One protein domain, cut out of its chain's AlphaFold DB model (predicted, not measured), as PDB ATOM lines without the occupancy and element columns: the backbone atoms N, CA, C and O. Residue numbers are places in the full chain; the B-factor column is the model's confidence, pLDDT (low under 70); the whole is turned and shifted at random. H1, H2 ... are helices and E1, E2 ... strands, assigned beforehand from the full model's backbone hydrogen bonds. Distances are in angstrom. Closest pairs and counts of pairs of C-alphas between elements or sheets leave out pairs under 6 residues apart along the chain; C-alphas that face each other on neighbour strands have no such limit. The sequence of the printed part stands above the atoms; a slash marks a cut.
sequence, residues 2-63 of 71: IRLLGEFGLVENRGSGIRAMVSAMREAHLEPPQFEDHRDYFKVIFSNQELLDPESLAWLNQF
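Overview. This is residues 2 to 63 of the 71 residues of the protein "HATPase_c_4 domain-containing protein" of Chloroflexi bacterium HGW-Chloroflexi-2 (UniProt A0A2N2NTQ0). This is an open, stretched-out chain rather than a packed globule: a two-stranded hairpin, E1 and E2, and the longest helix, H2, make the middle, and two short helices, H1 and H3, lie far out at opposite ends. After H2 the chain folds back into E1, and the hairpin tip sticks out with residues 37 to 42; at one end residues 53 to 59, of which 54 to 59 belong to H3, stick out too. The printed part has 62 residues, with three named helices and two named strands in the order H1, H2, E1, E2, H3; the sheet, E1 - E2, is antiparallel, and the class is mixed, helices and strands. The whole is extended, with a radius of gyration of the C-alphas of 17.5 A, and only just flat, spanning 56 by 28 by 15 A.

Arrangement. Start at the sheet, where E1, residues 34 to 37, and E2, residues 42 to 45, form a hairpin joined by a tight link of 4 residues. They are antiparallel, with 165 degrees between their N-to-C directions. Look at Phe 35 and Val 44, whose C-alphas face each other at 4.9 A. Then check the backbone: N 36 and O 43 are 2.9 A apart and N 34 and O 45 are 3.0 A apart, both within hydrogen-bond range. Go next to H2, residues 17 to 27, which is apart from E2. Farther out, H1, residues 2 to 7, is apart from H2, E1 and E2. At the other end H3, residues 54 to 61, is apart from H1, H2 and E1. No helix touches another helix. In H1, H2 and H3 every O i to N i+4 pair is within hydrogen-bond range.

Along the chain. Find C-alpha 34 at (-22.106, 22.594, -45.022); from there E1 runs 10.1 A to C-alpha 37. E2 runs 10.2 A from Phe 42 to Ile 45. H2, 15.2 A long, runs from C-alpha 17 at (-20.834, 14.493, -34.627) to Glu 27. H1, from Ile 2 to Glu 7, has 6 residues. H3, from Pro 54, ends at C-alpha 61, (-10.344, 47.361, -53.967), after 10.4 A.

Size, cuts and confidence. Look to the two ends for the size: the two C-alphas farthest apart, those of Arg 3 and Gln 62, are 56.0 A apart. The printed part has no cut, and no link is long; 8 residues link E2 to H3. There, at residues 49 to 52, the model's pLDDT is under 70, while the mean of the printed part is 85.0.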
ATOM      1  N   ILE A   2     -17.024   0.851 -34.929       73.06
ATOM      2  CA  ILE A   2     -17.400   2.003 -34.065       73.06
ATOM      3  C   ILE A   2     -17.251   1.748 -32.551       73.06
ATOM      4  O   ILE A   2     -16.887   2.656 -31.819       73.06
ATOM      5  N   ARG A   3     -17.495   0.520 -32.071       73.94
ATOM      6  CA  ARG A   3     -17.401   0.191 -30.637       73.94
ATOM      7  C   ARG A   3     -15.971   0.243 -30.088       73.94
ATOM      8  O   ARG A   3     -15.771   0.834 -29.043       73.94
ATOM      9  N   LEU A   4     -15.000  -0.282 -30.839       83.06
ATOM     10  CA  LEU A   4     -13.575  -0.171 -30.505       83.06
ATOM     11  C   LEU A   4     -13.138   1.296 -30.467       83.06
ATOM     12  O   LEU A   4     -12.484   1.725 -29.532       83.06
ATOM     13  N   LEU A   5     -13.551   2.095 -31.453       77.94
ATOM     14  CA  LEU A   5     -13.191   3.513 -31.487       77.94
ATOM     15  C   LEU A   5     -13.812   4.304 -30.315       77.94
ATOM     16  O   LEU A   5     -13.179   5.224 -29.808       77.94
ATOM     17  N   GLY A   6     -15.010   3.924 -29.858       74.75
ATOM     18  CA  GLY A   6     -15.619   4.470 -28.640       74.75
ATOM     19  C   GLY A   6     -14.888   4.055 -27.359       74.75
ATOM     20  O   GLY A   6     -14.713   4.880 -26.470       74.75
ATOM     21  N   GLU A   7     -14.398   2.813 -27.276       80.44
ATOM     22  CA  GLU A   7     -13.580   2.333 -26.145       80.44
ATOM     23  C   GLU A   7     -12.256   3.105 -26.012       80.44
ATOM     24  O   GLU A   7     -11.797   3.339 -24.897       80.44
ATOM     25  N   PHE A   8     -11.685   3.567 -27.129       82.44
ATOM     26  CA  PHE A   8     -10.501   4.436 -27.145       82.44
ATOM     27  C   PHE A   8     -10.821   5.939 -27.042       82.44
ATOM     28  O   PHE A   8      -9.908   6.757 -27.124       82.44
ATOM     29  N   GLY A   9     -12.094   6.325 -26.894       77.25
ATOM     30  CA  GLY A   9     -12.505   7.732 -26.801       77.25
ATOM     31  C   GLY A   9     -12.321   8.541 -28.092       77.25
ATOM     32  O   GLY A   9     -12.366   9.766 -28.057       77.25
ATOM     33  N   LEU A  10     -12.117   7.879 -29.235       76.44
ATOM     34  CA  LEU A  10     -11.892   8.524 -30.535       76.44
ATOM     35  C   LEU A  10     -13.192   8.952 -31.226       76.44
ATOM     36  O   LEU A  10     -13.160   9.718 -32.186       76.44
ATOM     37  N   VAL A  11     -14.337   8.431 -30.781       76.31
ATOM     38  CA  VAL A  11     -15.657   8.792 -31.312       76.31
ATOM     39  C   VAL A  11     -16.631   8.926 -30.163       76.31
ATOM     40  O   VAL A  11     -16.694   8.068 -29.283       76.31
ATOM     41  N   GLU A  12     -17.430   9.980 -30.213       70.31
ATOM     42  CA  GLU A  12     -18.560  10.150 -29.315       70.31
ATOM     43  C   GLU A  12     -19.768   9.277 -29.707       70.31
ATOM     44  O   GLU A  12     -19.787   8.576 -30.725       70.31
ATOM     45  N   ASN A  13     -20.810   9.356 -28.870       76.75
ATOM     46  CA  ASN A  13     -22.130   8.776 -29.096       76.75
ATOM     47  C   ASN A  13     -22.629   8.974 -30.540       76.75
ATOM     48  O   ASN A  13     -22.478  10.037 -31.148       76.75
ATOM     49  N   ARG A  14     -23.314   7.959 -31.084       74.56
ATOM     50  CA  ARG A  14     -23.906   8.048 -32.429       74.56
ATOM     51  C   ARG A  14     -24.834   9.264 -32.521       74.56
ATOM     52  O   ARG A  14     -25.723   9.432 -31.691       74.56
ATOM     53  N   GLY A  15     -24.641  10.081 -33.555       79.00
ATOM     54  CA  GLY A  15     -25.480  11.250 -33.833       79.00
ATOM     55  C   GLY A  15     -25.075  12.551 -33.129       79.00
ATOM     56  O   GLY A  15     -25.791  13.542 -33.282       79.00
ATOM     57  N   SER A  16     -23.959  12.600 -32.385       86.44
ATOM     58  CA  SER A  16     -23.437  13.871 -31.846       86.44
ATOM     59  C   SER A  16     -22.536  14.631 -32.826       86.44
ATOM     60  O   SER A  16     -22.496  15.857 -32.769       86.44
ATOM     61  N   GLY A  17     -21.890  13.934 -33.770       88.44
ATOM     62  CA  GLY A  17     -20.834  14.493 -34.627       88.44
ATOM     63  C   GLY A  17     -21.203  15.787 -35.359       88.44
ATOM     64  O   GLY A  17     -20.444  16.746 -35.297       88.44
ATOM     65  N   ILE A  18     -22.390  15.867 -35.975       91.94
ATOM     66  CA  ILE A  18     -22.842  17.091 -36.668       91.94
ATOM     67  C   ILE A  18     -22.936  18.274 -35.695       91.94
ATOM     68  O   ILE A  18     -22.453  19.362 -35.995       91.94
ATOM     69  N   ARG A  19     -23.523  18.068 -34.506       92.19
ATOM     70  CA  ARG A  19     -23.636  19.133 -33.497       92.19
ATOM     71  C   ARG A  19     -22.270  19.549 -32.965       92.19
ATOM     72  O   ARG A  19     -22.041  20.742 -32.807       92.19
ATOM     73  N   ALA A  20     -21.376  18.588 -32.735       92.69
ATOM     74  CA  ALA A  20     -20.009  18.862 -32.303       92.69
ATOM     75  C   ALA A  20     -19.250  19.706 -33.342       92.69
ATOM     76  O   ALA A  20     -18.665  20.723 -32.986       92.69
ATOM     77  N   MET A  21     -19.341  19.356 -34.632       93.50
ATOM     78  CA  MET A  21     -18.723  20.125 -35.723       93.50
ATOM     79  C   MET A  21     -19.274  21.555 -35.807       93.50
ATOM     80  O   MET A  21     -18.503  22.500 -35.946       93.50
ATOM     81  N   VAL A  22     -20.595  21.731 -35.691       94.12
ATOM     82  CA  VAL A  22     -21.216  23.068 -35.697       94.12
ATOM     83  C   VAL A  22     -20.786  23.891 -34.480       94.12
ATOM     84  O   VAL A  22     -20.510  25.080 -34.635       94.12
ATOM     85  N   SER A  23     -20.710  23.290 -33.286       93.62
ATOM     86  CA  SER A  23     -20.240  23.984 -32.075       93.62
ATOM     87  C   SER A  23     -18.795  24.444 -32.234       93.62
ATOM     88  O   SER A  23     -18.514  25.620 -32.040       93.62
ATOM     89  N   ALA A  24     -17.912  23.552 -32.691       91.81
ATOM     90  CA  ALA A  24     -16.495  23.850 -32.869       91.81
ATOM     91  C   ALA A  24     -16.254  25.003 -33.858       91.81
ATOM     92  O   ALA A  24     -15.463  25.900 -33.574       91.81
ATOM     93  N   MET A  25     -16.971  25.029 -34.990       91.38
ATOM     94  CA  MET A  25     -16.857  26.136 -35.951       91.38
ATOM     95  C   MET A  25     -17.349  27.459 -35.354       91.38
ATOM     96  O   MET A  25     -16.688  28.483 -35.505       91.38
ATOM     97  N   ARG A  26     -18.459  27.437 -34.603       88.75
ATOM     98  CA  ARG A  26     -18.983  28.636 -33.925       88.75
ATOM     99  C   ARG A  26     -18.038  29.166 -32.853       88.75
ATOM    100  O   ARG A  26     -17.843  30.373 -32.777       88.75
ATOM    101  N   GLU A  27     -17.453  28.287 -32.046       88.62
ATOM    102  CA  GLU A  27     -16.455  28.648 -31.028       88.62
ATOM    103  C   GLU A  27     -15.209  29.283 -31.664       88.62
ATOM    104  O   GLU A  27     -14.629  30.216 -31.109       88.62
ATOM    105  N   ALA A  28     -14.846  28.837 -32.869       86.06
ATOM    106  CA  ALA A  28     -13.776  29.418 -33.671       86.06
ATOM    107  C   ALA A  28     -14.181  30.696 -34.437       86.06
ATOM    108  O   ALA A  28     -13.353  31.245 -35.157       86.06
ATOM    109  N   HIS A  29     -15.418  31.190 -34.287       82.38
ATOM    110  CA  HIS A  29     -15.980  32.312 -35.058       82.38
ATOM    111  C   HIS A  29     -15.946  32.098 -36.581       82.38
ATOM    112  O   HIS A  29     -15.867  33.052 -37.353       82.38
ATOM    113  N   LEU A  30     -16.016  30.839 -37.014       85.88
ATOM    114  CA  LEU A  30     -16.072  30.448 -38.415       85.88
ATOM    115  C   LEU A  30     -17.508  30.113 -38.824       85.88
ATOM    116  O   LEU A  30     -18.345  29.713 -38.007       85.88
ATOM    117  N   GLU A  31     -17.777  30.223 -40.123       88.81
ATOM    118  CA  GLU A  31     -19.039  29.774 -40.706       88.81
ATOM    119  C   GLU A  31     -19.265  28.275 -40.435       88.81
ATOM    120  O   GLU A  31     -18.325  27.476 -40.524       88.81
ATOM    121  N   PRO A  32     -20.499  27.849 -40.107       92.62
ATOM    122  CA  PRO A  32     -20.787  26.442 -39.872       92.62
ATOM    123  C   PRO A  32     -20.496  25.606 -41.131       92.62
ATOM    124  O   PRO A  32     -20.672  26.089 -42.254       92.62
ATOM    125  N   PRO A  33     -20.095  24.334 -40.971       94.94
ATOM    126  CA  PRO A  33     -19.813  23.487 -42.115       94.94
ATOM    127  C   PRO A  33     -21.103  23.170 -42.871       94.94
ATOM    128  O   PRO A  33     -22.174  23.019 -42.275       94.94
ATOM    129  N   GLN A  34     -20.994  23.040 -44.190       95.81
ATOM    130  CA  GLN A  34     -22.106  22.594 -45.022       95.81
ATOM    131  C   GLN A  34     -22.113  21.070 -45.085       95.81
ATOM    132  O   GLN A  34     -21.063  20.433 -45.205       95.81
ATOM    133  N   PHE A  35     -23.308  20.495 -45.014       96.00
ATOM    134  CA  PHE A  35     -23.521  19.057 -45.035       96.00
ATOM    135  C   PHE A  35     -24.343  18.699 -46.268       96.00
ATOM    136  O   PHE A  35     -25.483  19.146 -46.404       96.00
ATOM    137  N   GLU A  36     -23.772  17.886 -47.150       97.25
ATOM    138  CA  GLU A  36     -24.472  17.334 -48.306       97.25
ATOM    139  C   GLU A  36     -24.592  15.821 -48.144       97.25
ATOM    140  O   GLU A  36     -23.591  15.116 -47.988       97.25
ATOM    141  N   ASP A  37     -25.823  15.326 -48.211       95.31
ATOM    142  CA  ASP A  37     -26.111  13.897 -48.217       95.31
ATOM    143  C   ASP A  37     -26.317  13.429 -49.661       95.31
ATOM    144  O   ASP A  37     -27.265  13.841 -50.337       95.31
ATOM    145  N   HIS A  38     -25.395  12.601 -50.148       96.06
ATOM    146  CA  HIS A  38     -25.486  11.944 -51.449       96.06
ATOM    147  C   HIS A  38     -25.793  10.461 -51.233       96.06
ATOM    148  O   HIS A  38     -25.588   9.902 -50.161       96.06
ATOM    149  N   ARG A  39     -26.303   9.781 -52.264       94.12
ATOM    150  CA  ARG A  39     -26.771   8.386 -52.126       94.12
ATOM    151  C   ARG A  39     -25.684   7.409 -51.668       94.12
ATOM    152  O   ARG A  39     -25.997   6.418 -51.017       94.12
ATOM    153  N   ASP A  40     -24.448   7.652 -52.073       96.56
ATOM    154  CA  ASP A  40     -23.292   6.776 -51.900       96.56
ATOM    155  C   ASP A  40     -22.230   7.357 -50.958       96.56
ATOM    156  O   ASP A  40     -21.342   6.630 -50.509       96.56
ATOM    157  N   TYR A  41     -22.326   8.643 -50.621       94.06
ATOM    158  CA  TYR A  41     -21.406   9.294 -49.702       94.06
ATOM    159  C   TYR A  41     -22.035  10.498 -49.008       94.06
ATOM    160  O   TYR A  41     -22.969  11.128 -49.485       94.06
ATOM    161  N   PHE A  42     -21.433  10.870 -47.890       94.56
ATOM    162  CA  PHE A  42     -21.734  12.106 -47.190       94.56
ATOM    163  C   PHE A  42     -20.562  13.070 -47.367       94.56
ATOM    164  O   PHE A  42     -19.408  12.670 -47.182       94.56
ATOM    165  N   LYS A  43     -20.835  14.324 -47.730       96.25
ATOM    166  CA  LYS A  43     -19.808  15.360 -47.909       96.25
ATOM    167  C   LYS A  43     -19.969  16.444 -46.852       96.25
ATOM    168  O   LYS A  43     -21.067  16.934 -46.607       96.25
ATOM    169  N   VAL A  44     -18.841  16.833 -46.264       95.56
ATOM    170  CA  VAL A  44     -18.742  17.951 -45.324       95.56
ATOM    171  C   VAL A  44     -17.797  18.988 -45.911       95.56
ATOM    172  O   VAL A  44     -16.674  18.647 -46.285       95.56
ATOM    173  N   ILE A  45     -18.253  20.234 -46.010       94.75
ATOM    174  CA  ILE A  45     -17.486  21.341 -46.588       94.75
ATOM    175  C   ILE A  45     -17.201  22.357 -45.485       94.75
ATOM    176  O   ILE A  45     -18.125  22.882 -44.863       94.75
ATOM    177  N   PHE A  46     -15.918  22.639 -45.264       91.25
ATOM    178  CA  PHE A  46     -15.441  23.667 -44.341       91.25
ATOM    179  C   PHE A  46     -14.908  24.847 -45.151       91.25
ATOM    180  O   PHE A  46     -13.986  24.685 -45.952       91.25
ATOM    181  N   SER A  47     -15.476  26.030 -44.941       83.94
ATOM    182  CA  SER A  47     -14.994  27.253 -45.577       83.94
ATOM    183  C   SER A  47     -13.843  27.834 -44.766       83.94
ATOM    184  O   SER A  47     -14.047  28.295 -43.646       83.94
ATOM    185  N   ASN A  48     -12.641  27.848 -45.339       71.81
ATOM    186  CA  ASN A  48     -11.513  28.596 -44.790       71.81
ATOM    187  C   ASN A  48     -11.570  30.042 -45.298       71.81
ATOM    188  O   ASN A  48     -10.774  30.445 -46.146       71.81
ATOM    189  N   GLN A  49     -12.587  30.795 -44.878       67.06
ATOM    190  CA  GLN A  49     -12.594  32.231 -45.126       67.06
ATOM    191  C   GLN A  49     -11.702  32.867 -44.065       67.06
ATOM    192  O   GLN A  49     -12.158  33.150 -42.960       67.06
ATOM    193  N   GLU A  50     -10.427  33.089 -44.391       62.88
ATOM    194  CA  GLU A  50      -9.723  34.194 -43.746       62.88
ATOM    195  C   GLU A  50     -10.560  35.437 -44.042       62.88
ATOM    196  O   GLU A  50     -10.759  35.805 -45.204       62.88
ATOM    197  N   LEU A  51     -11.150  36.021 -42.997       61.53
ATOM    198  CA  LEU A  51     -11.772  37.329 -43.109       61.53
ATOM    199  C   LEU A  51     -10.675  38.245 -43.653       61.53
ATOM    200  O   LEU A  51      -9.699  38.493 -42.949       61.53
ATOM    201  N   LEU A  52     -10.808  38.698 -44.904       67.38
ATOM    202  CA  LEU A  52      -9.955  39.763 -45.410       67.38
ATOM    203  C   LEU A  52     -10.131  40.913 -44.431       67.38
ATOM    204  O   LEU A  52     -11.231  41.460 -44.294       67.38
ATOM    205  N   ASP A  53      -9.070  41.221 -43.700       73.75
ATOM    206  CA  ASP A  53      -9.102  42.339 -42.787       73.75
ATOM    207  C   ASP A  53      -9.364  43.627 -43.604       73.75
ATOM    208  O   ASP A  53      -9.174  43.656 -44.829       73.75
ATOM    209  N   PRO A  54      -9.846  44.702 -42.967       76.44
ATOM    210  CA  PRO A  54     -10.183  45.925 -43.685       76.44
ATOM    211  C   PRO A  54      -9.035  46.498 -44.535       76.44
ATOM    212  O   PRO A  54      -9.313  47.112 -45.566       76.44
ATOM    213  N   GLU A  55      -7.772  46.292 -44.145       83.12
ATOM    214  CA  GLU A  55      -6.589  46.703 -44.911       83.12
ATOM    215  C   GLU A  55      -6.426  45.841 -46.164       83.12
ATOM    216  O   GLU A  55      -6.308  46.381 -47.266       83.12
ATOM    217  N   SER A  56      -6.526  44.516 -46.024       82.94
ATOM    218  CA  SER A  56      -6.512  43.583 -47.159       82.94
ATOM    219  C   SER A  56      -7.644  43.864 -48.152       82.94
ATOM    220  O   SER A  56      -7.431  43.851 -49.369       82.94
ATOM    221  N   LEU A  57      -8.845  44.187 -47.659       82.00
ATOM    222  CA  LEU A  57      -9.985  44.565 -48.500       82.00
ATOM    223  C   LEU A  57      -9.752  45.914 -49.203       82.00
ATOM    224  O   LEU A  57     -10.078  46.068 -50.383       82.00
ATOM    225  N   ALA A  58      -9.179  46.896 -48.500       85.69
ATOM    226  CA  ALA A  58      -8.835  48.196 -49.069       85.69
ATOM    227  C   ALA A  58      -7.745  48.079 -50.143       85.69
ATOM    228  O   ALA A  58      -7.850  48.731 -51.182       85.69
ATOM    229  N   TRP A  59      -6.739  47.226 -49.930       88.25
ATOM    230  CA  TRP A  59      -5.738  46.875 -50.934       88.25
ATOM    231  C   TRP A  59      -6.380  46.236 -52.169       88.25
ATOM    232  O   TRP A  59      -6.157  46.709 -53.284       88.25
ATOM    233  N   LEU A  60      -7.242  45.229 -51.985       84.38
ATOM    234  CA  LEU A  60      -7.895  44.524 -53.094       84.38
ATOM    235  C   LEU A  60      -8.768  45.467 -53.942       84.38
ATOM    236  O   LEU A  60      -8.753  45.408 -55.173       84.38
ATOM    237  N   ASN A  61      -9.486  46.386 -53.292       84.94
ATOM    238  CA  ASN A  61     -10.344  47.361 -53.967       84.94
ATOM    239  C   ASN A  61      -9.578  48.338 -54.876       84.94
ATOM    240  O   ASN A  61     -10.185  48.907 -55.784       84.94
ATOM    241  N   GLN A  62      -8.256  48.490 -54.716       89.19
ATOM    242  CA  GLN A  62      -7.437  49.294 -55.639       89.19
ATOM    243  C   GLN A  62      -7.424  48.712 -57.060       89.19
ATOM    244  O   GLN A  62      -7.219  49.445 -58.026       89.19
ATOM    245  N   PHE A  63      -7.696  47.411 -57.204       86.75
ATOM    246  CA  PHE A  63      -7.698  46.718 -58.490       86.75
ATOM    247  C   PHE A  63      -9.100  46.546 -59.093       86.75
ATOM    248  O   PHE A  63      -9.215  46.039 -60.207       86.75
TER     249      PHE A  63